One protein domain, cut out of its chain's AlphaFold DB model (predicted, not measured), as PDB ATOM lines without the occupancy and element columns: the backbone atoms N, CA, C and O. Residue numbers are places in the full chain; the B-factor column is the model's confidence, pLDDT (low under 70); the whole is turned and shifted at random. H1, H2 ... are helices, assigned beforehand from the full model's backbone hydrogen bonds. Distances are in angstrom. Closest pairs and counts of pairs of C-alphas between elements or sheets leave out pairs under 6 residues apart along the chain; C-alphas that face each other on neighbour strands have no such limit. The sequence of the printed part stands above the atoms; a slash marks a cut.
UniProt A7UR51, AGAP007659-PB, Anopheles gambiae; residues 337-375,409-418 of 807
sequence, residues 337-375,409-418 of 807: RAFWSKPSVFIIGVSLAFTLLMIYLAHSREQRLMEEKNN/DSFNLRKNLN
ATOM      1  N   ARG A 337     277.370 381.967 190.245       88.56
ATOM      2  CA  ARG A 337     277.765 383.170 190.987       88.56
ATOM      3  C   ARG A 337     276.571 383.836 191.675       88.56
ATOM      4  O   ARG A 337     276.765 384.401 192.751       88.56
ATOM      5  N   ALA A 338     275.356 383.729 191.121       89.06
ATOM      6  CA  ALA A 338     274.148 384.265 191.749       89.06
ATOM      7  C   ALA A 338     273.827 383.608 193.106       89.06
ATOM      8  O   ALA A 338     273.239 384.266 193.971       89.06
ATOM      9  N   PHE A 339     274.269 382.365 193.348       91.56
ATOM     10  CA  PHE A 339     274.125 381.701 194.646       91.56
ATOM     11  C   PHE A 339     274.744 382.523 195.784       91.56
ATOM     12  O   PHE A 339     274.111 382.741 196.815       91.56
ATOM     13  N   TRP A 340     275.955 383.050 195.580       92.56
ATOM     14  CA  TRP A 340     276.690 383.810 196.598       92.56
ATOM     15  C   TRP A 340     276.070 385.176 196.913       92.56
ATOM     16  O   TRP A 340     276.333 385.729 197.978       92.56
ATOM     17  N   SER A 341     275.220 385.702 196.025       92.38
ATOM     18  CA  SER A 341     274.434 386.919 196.263       92.38
ATOM     19  C   SER A 341     273.080 386.678 196.950       92.38
ATOM     20  O   SER A 341     272.381 387.647 197.248       92.38
ATOM     21  N   LYS A 342     272.688 385.423 197.231       91.44
ATOM     22  CA  LYS A 342     271.413 385.122 197.909       91.44
ATOM     23  C   LYS A 342     271.406 385.687 199.344       91.44
ATOM     24  O   LYS A 342     272.363 385.453 200.089       91.44
ATOM     25  N   PRO A 343     270.317 386.347 199.801       93.19
ATOM     26  CA  PRO A 343     270.222 386.887 201.163       93.19
ATOM     27  C   PRO A 343     270.503 385.856 202.266       93.19
ATOM     28  O   PRO A 343     271.099 386.196 203.286       93.19
ATOM     29  N   SER A 344     270.140 384.590 202.053       93.25
ATOM     30  CA  SER A 344     270.377 383.490 202.995       93.25
ATOM     31  C   SER A 344     271.863 383.228 203.264       93.25
ATOM     32  O   SER A 344     272.227 382.972 204.412       93.25
ATOM     33  N   VAL A 345     272.735 383.366 202.252       94.19
ATOM     34  CA  VAL A 345     274.201 383.270 202.419       94.19
ATOM     35  C   VAL A 345     274.684 384.357 203.373       94.19
ATOM     36  O   VAL A 345     275.419 384.074 204.320       94.19
ATOM     37  N   PHE A 346     274.221 385.594 203.171       94.50
ATOM     38  CA  PHE A 346     274.569 386.722 204.031       94.50
ATOM     39  C   PHE A 346     274.044 386.538 205.463       94.50
ATOM     40  O   PHE A 346     274.804 386.700 206.416       94.50
ATOM     41  N   ILE A 347     272.780 386.129 205.635       94.62
ATOM     42  CA  ILE A 347     272.173 385.886 206.955       94.62
ATOM     43  C   ILE A 347     272.938 384.801 207.725       94.62
ATOM     44  O   ILE A 347     273.216 384.973 208.915       94.62
ATOM     45  N   ILE A 348     273.314 383.701 207.069       93.81
ATOM     46  CA  ILE A 348     274.082 382.615 207.694       93.81
ATOM     47  C   ILE A 348     275.513 383.063 208.004       93.81
ATOM     48  O   ILE A 348     275.980 382.835 209.120       93.81
ATOM     49  N   GLY A 349     276.180 383.774 207.089       94.06
ATOM     50  CA  GLY A 349     277.508 384.347 207.323       94.06
ATOM     51  C   GLY A 349     277.539 385.297 208.525       94.06
ATOM     52  O   GLY A 349     278.376 385.140 209.414       94.06
ATOM     53  N   VAL A 350     276.576 386.221 208.616       94.88
ATOM     54  CA  VAL A 350     276.412 387.132 209.762       94.88
ATOM     55  C   VAL A 350     276.098 386.363 211.049       94.88
ATOM     56  O   VAL A 350     276.688 386.655 212.086       94.88
ATOM     57  N   SER A 351     275.230 385.348 210.998       92.81
ATOM     58  CA  SER A 351     274.873 384.530 212.169       92.81
ATOM     59  C   SER A 351     276.069 383.742 212.716       92.81
ATOM     60  O   SER A 351     276.264 383.674 213.933       92.81
ATOM     61  N   LEU A 352     276.902 383.182 211.833       92.69
ATOM     62  CA  LEU A 352     278.138 382.489 212.200       92.69
ATOM     63  C   LEU A 352     279.175 383.469 212.759       92.69
ATOM     64  O   LEU A 352     279.714 383.223 213.836       92.69
ATOM     65  N   ALA A 353     279.407 384.603 212.089       95.12
ATOM     66  CA  ALA A 353     280.339 385.632 212.553       95.12
ATOM     67  C   ALA A 353     279.942 386.195 213.930       95.12
ATOM     68  O   ALA A 353     280.784 386.292 214.822       95.12
ATOM     69  N   PHE A 354     278.653 386.487 214.138       93.88
ATOM     70  CA  PHE A 354     278.112 386.904 215.431       93.88
ATOM     71  C   PHE A 354     278.320 385.827 216.502       93.88
ATOM     72  O   PHE A 354     278.812 386.125 217.587       93.88
ATOM     73  N   THR A 355     278.015 384.563 216.197       91.88
ATOM     74  CA  THR A 355     278.183 383.457 217.154       91.88
ATOM     75  C   THR A 355     279.652 383.266 217.545       91.88
ATOM     76  O   THR A 355     279.956 383.130 218.729       91.88
ATOM     77  N   LEU A 356     280.578 383.323 216.581       93.94
ATOM     78  CA  LEU A 356     282.021 383.236 216.831       93.94
ATOM     79  C   LEU A 356     282.538 384.421 217.660       93.94
ATOM     80  O   LEU A 356     283.285 384.210 218.615       93.94
ATOM     81  N   LEU A 357     282.097 385.647 217.353       94.81
ATOM     82  CA  LEU A 357     282.416 386.841 218.138       94.81
ATOM     83  C   LEU A 357     281.927 386.701 219.585       94.81
ATOM     84  O   LEU A 357     282.686 386.946 220.521       94.81
ATOM     85  N   MET A 358     280.686 386.258 219.787       94.00
ATOM     86  CA  MET A 358     280.114 386.076 221.122       94.00
ATOM     87  C   MET A 358     280.816 384.966 221.917       94.00
ATOM     88  O   MET A 358     281.055 385.138 223.112       94.00
ATOM     89  N   ILE A 359     281.226 383.868 221.269       93.69
ATOM     90  CA  ILE A 359     282.062 382.823 221.889       93.69
ATOM     91  C   ILE A 359     283.434 383.387 222.291       93.69
ATOM     92  O   ILE A 359     283.900 383.119 223.399       93.69
ATOM     93  N   TYR A 360     284.072 384.193 221.434       94.06
ATOM     94  CA  TYR A 360     285.356 384.835 221.733       94.06
ATOM     95  C   TYR A 360     285.258 385.819 222.913       94.06
ATOM     96  O   TYR A 360     286.088 385.780 223.825       94.06
ATOM     97  N   LEU A 361     284.214 386.651 222.956       94.19
ATOM     98  CA  LEU A 361     283.936 387.553 224.082       94.19
ATOM     99  C   LEU A 361     283.654 386.777 225.383       94.19
ATOM    100  O   LEU A 361     284.167 387.132 226.442       94.19
ATOM    101  N   ALA A 362     282.905 385.673 225.312       92.81
ATOM    102  CA  ALA A 362     282.630 384.821 226.468       92.81
ATOM    103  C   ALA A 362     283.878 384.083 226.985       92.81
ATOM    104  O   ALA A 362     284.002 383.843 228.189       92.81
ATOM    105  N   HIS A 363     284.799 383.716 226.088       92.50
ATOM    106  CA  HIS A 363     286.049 383.048 226.439       92.50
ATOM    107  C   HIS A 363     287.074 384.018 227.035       92.50
ATOM    108  O   HIS A 363     287.591 383.759 228.119       92.50
ATOM    109  N   SER A 364     287.309 385.160 226.382       91.44
ATOM    110  CA  SER A 364     288.212 386.207 226.884       91.44
ATOM    111  C   SER A 364     287.771 386.748 228.249       91.44
ATOM    112  O   SER A 364     288.609 387.006 229.112       91.44
ATOM    113  N   ARG A 365     286.458 386.834 228.504       90.06
ATOM    114  CA  ARG A 365     285.928 387.153 229.834       90.06
ATOM    115  C   ARG A 365     286.179 386.045 230.863       90.06
ATOM    116  O   ARG A 365     286.549 386.355 231.991       90.06
ATOM    117  N   GLU A 366     286.005 384.768 230.500       88.94
ATOM    118  CA  GLU A 366     286.353 383.646 231.392       88.94
ATOM    119  C   GLU A 366     287.849 383.662 231.745       88.94
ATOM    120  O   GLU A 366     288.188 383.428 232.899       88.94
ATOM    121  N   GLN A 367     288.729 383.990 230.791       88.50
ATOM    122  CA  GLN A 367     290.168 384.129 231.038       88.50
ATOM    123  C   GLN A 367     290.471 385.249 232.042       88.50
ATOM    124  O   GLN A 367     291.077 384.962 233.072       88.50
ATOM    125  N   ARG A 368     289.960 386.471 231.826       88.00
ATOM    126  CA  ARG A 368     290.160 387.601 232.759       88.00
ATOM    127  C   ARG A 368     289.697 387.286 234.184       88.00
ATOM    128  O   ARG A 368     290.437 387.514 235.130       88.00
ATOM    129  N   LEU A 369     288.515 386.682 234.341       86.12
ATOM    130  CA  LEU A 369     287.992 386.292 235.660       86.12
ATOM    131  C   LEU A 369     288.850 385.213 236.351       86.12
ATOM    132  O   LEU A 369     288.902 385.154 237.580       86.12
ATOM    133  N   MET A 370     289.513 384.341 235.585       84.69
ATOM    134  CA  MET A 370     290.455 383.357 236.130       84.69
ATOM    135  C   MET A 370     291.798 384.001 236.500       84.69
ATOM    136  O   MET A 370     292.368 383.636 237.525       84.69
ATOM    137  N   GLU A 371     292.276 384.970 235.716       86.38
ATOM    138  CA  GLU A 371     293.492 385.753 235.985       86.38
ATOM    139  C   GLU A 371     293.336 386.626 237.241       86.38
ATOM    140  O   GLU A 371     294.149 386.521 238.157       86.38
ATOM    141  N   GLU A 372     292.250 387.397 237.348       85.31
ATOM    142  CA  GLU A 372     291.897 388.187 238.540       85.31
ATOM    143  C   GLU A 372     291.832 387.307 239.795       85.31
ATOM    144  O   GLU A 372     292.417 387.627 240.831       85.31
ATOM    145  N   LYS A 373     291.177 386.142 239.694       82.69
ATOM    146  CA  LYS A 373     291.097 385.184 240.802       82.69
ATOM    147  C   LYS A 373     292.464 384.614 241.188       82.69
ATOM    148  O   LYS A 373     292.688 384.367 242.371       82.69
ATOM    149  N   ASN A 374     293.356 384.384 240.227       80.50
ATOM    150  CA  ASN A 374     294.691 383.850 240.486       80.50
ATOM    151  C   ASN A 374     295.603 384.900 241.145       80.50
ATOM    152  O   ASN A 374     296.283 384.589 242.121       80.50
ATOM    153  N   ASN A 375     295.542 386.152 240.684       77.94
ATOM    154  CA  ASN A 375     296.293 387.272 241.259       77.94
ATOM    155  C   ASN A 375     295.851 387.560 242.704       77.94
ATOM    156  O   ASN A 375     296.687 387.600 243.606       77.94
ATOM    157  N   ASP A 409     277.877 385.714 228.534       88.12
ATOM    158  CA  ASP A 409     278.081 384.487 229.312       88.12
ATOM    159  C   ASP A 409     277.230 383.303 228.828       88.12
ATOM    160  O   ASP A 409     277.630 382.150 229.014       88.12
ATOM    161  N   SER A 410     276.094 383.569 228.174       89.50
ATOM    162  CA  SER A 410     275.239 382.538 227.570       89.50
ATOM    163  C   SER A 410     275.881 381.863 226.348       89.50
ATOM    164  O   SER A 410     275.497 380.747 226.004       89.50
ATOM    165  N   PHE A 411     276.895 382.478 225.723       90.69
ATOM    166  CA  PHE A 411     277.702 381.882 224.647       90.69
ATOM    167  C   PHE A 411     278.967 381.172 225.155       90.69
ATOM    168  O   PHE A 411     279.752 380.663 224.355       90.69
ATOM    169  N   ASN A 412     279.183 381.076 226.474       91.25
ATOM    170  CA  ASN A 412     280.351 380.383 227.010       91.25
ATOM    171  C   ASN A 412     280.294 378.871 226.702       91.25
ATOM    172  O   ASN A 412     279.548 378.100 227.318       91.25
ATOM    173  N   LEU A 413     281.133 378.442 225.757       87.50
ATOM    174  CA  LEU A 413     281.162 377.077 225.234       87.50
ATOM    175  C   LEU A 413     281.396 376.024 226.331       87.50
ATOM    176  O   LEU A 413     280.737 374.985 226.337       87.50
ATOM    177  N   ARG A 414     282.275 376.291 227.306       86.81
ATOM    178  CA  ARG A 414     282.574 375.360 228.406       86.81
ATOM    179  C   ARG A 414     281.372 375.171 229.338       86.81
ATOM    180  O   ARG A 414     281.031 374.030 229.660       86.81
ATOM    181  N   LYS A 415     280.708 376.260 229.751       86.88
ATOM    182  CA  LYS A 415     279.477 376.223 230.567       86.88
ATOM    183  C   LYS A 415     278.353 375.485 229.823       86.88
ATOM    184  O   LYS A 415     277.685 374.633 230.419       86.88
ATOM    185  N   ASN A 416     278.194 375.735 228.522       87.88
ATOM    186  CA  ASN A 416     277.179 375.090 227.686       87.88
ATOM    187  C   ASN A 416     277.438 373.588 227.491       87.88
ATOM    188  O   ASN A 416     276.550 372.781 227.774       87.88
ATOM    189  N   LEU A 417     278.658 373.180 227.127       85.12
ATOM    190  CA  LEU A 417     279.031 371.763 227.004       85.12
ATOM    191  C   LEU A 417     278.837 371.010 228.329       85.12
ATOM    192  O   LEU A 417     278.190 369.961 228.354       85.12
ATOM    193  N   ASN A 418     279.302 371.567 229.453       86.06
ATOM    194  CA  ASN A 418     279.067 370.977 230.776       86.06
ATOM    195  C   ASN A 418     277.563 370.829 231.073       86.06
ATOM    196  O   ASN A 418     277.125 369.791 231.575       86.06
TER     197      ASN A 418
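AT A GLANCE: This is residues 337 to 375 and 409 to 418 of the 807 residues of the protein "AGAP007659-PB" of Anopheles gambiae (UniProt A7UR51). One long, straight helix, H2, makes nearly the whole length of this model, with a single short helical turn, H1, at its beginning and a small separate piece, residues 409 to 418, beside its middle part. That piece ends in the short helix H3, which is set crosswise to H2 and leads away from it, while both ends of H2 stand free. The printed part has 49 residues with three named helices, in the order H1, H2, H3, and no named strand; the class is all helix. The whole is extended, with a radius of gyration of the C-alphas of 16.0 A, and the C-alphas span 54 by 20 by 12 A.

IN THESE COORDINATES: Find C-alpha 337 at (277.765, 383.170, 190.987); here H1 begins and runs over residues 337 to 340. Pass Ser 341 and Lys 342, and at C-alpha 343, (270.222, 386.887, 201.163), you enter H2, residues 343 to 375. Read on along H2 to C-alpha 375 at (296.293, 387.272, 241.259), 47.8 A from its first C-alpha. The next printed residue is Asp 409, and from Leu 413 the helix H3 runs over residues 413 to 418, 8.5 A from first to last C-alpha, and ends at C-alpha 418, (279.067, 370.977, 230.776).

HOW THE PARTS SIT: Start at H1, which is close to H2 but not clearly touching it: look at the C-alphas of Phe 339 and Val 345, the closest of the two, 7.9 A apart. A tight link of 2 residues joins H1 to H2. Move on to residues 359 to 363 of H2, for with these alone H2 only just touches H3, with 3 pairs of C-alphas within 8 A. The closest C-alphas are those of Ile 359 and Leu 413, 6.7 A apart. The lines of H2 and H3 stand about perpendicular, at 77 degrees. H1 and H3 are apart. In the backbone, every O i to N i+4 pair of H2 and H3 is within hydrogen-bond range, and H1, with 4 residues, is too short for such a pair.

THE WHOLE: The two C-alphas farthest apart are those of Ala 338 and Asn 375, at 54.3 A. Look for the cut after Asn 375: residues 376 to 408 are not printed, and C-alphas 375 and 409 are 22.0 A apart across it. The link from H2 to H3 lies across this cut. Residues 337 to 354 stand free, of which 337 to 340 belong to H1 and 343 to 354 to H2, and so do residues 367 to 375 of H2. In the B-factor column you will find a mean pLDDT of the printed part of 90.3, and no printed residue is under 70.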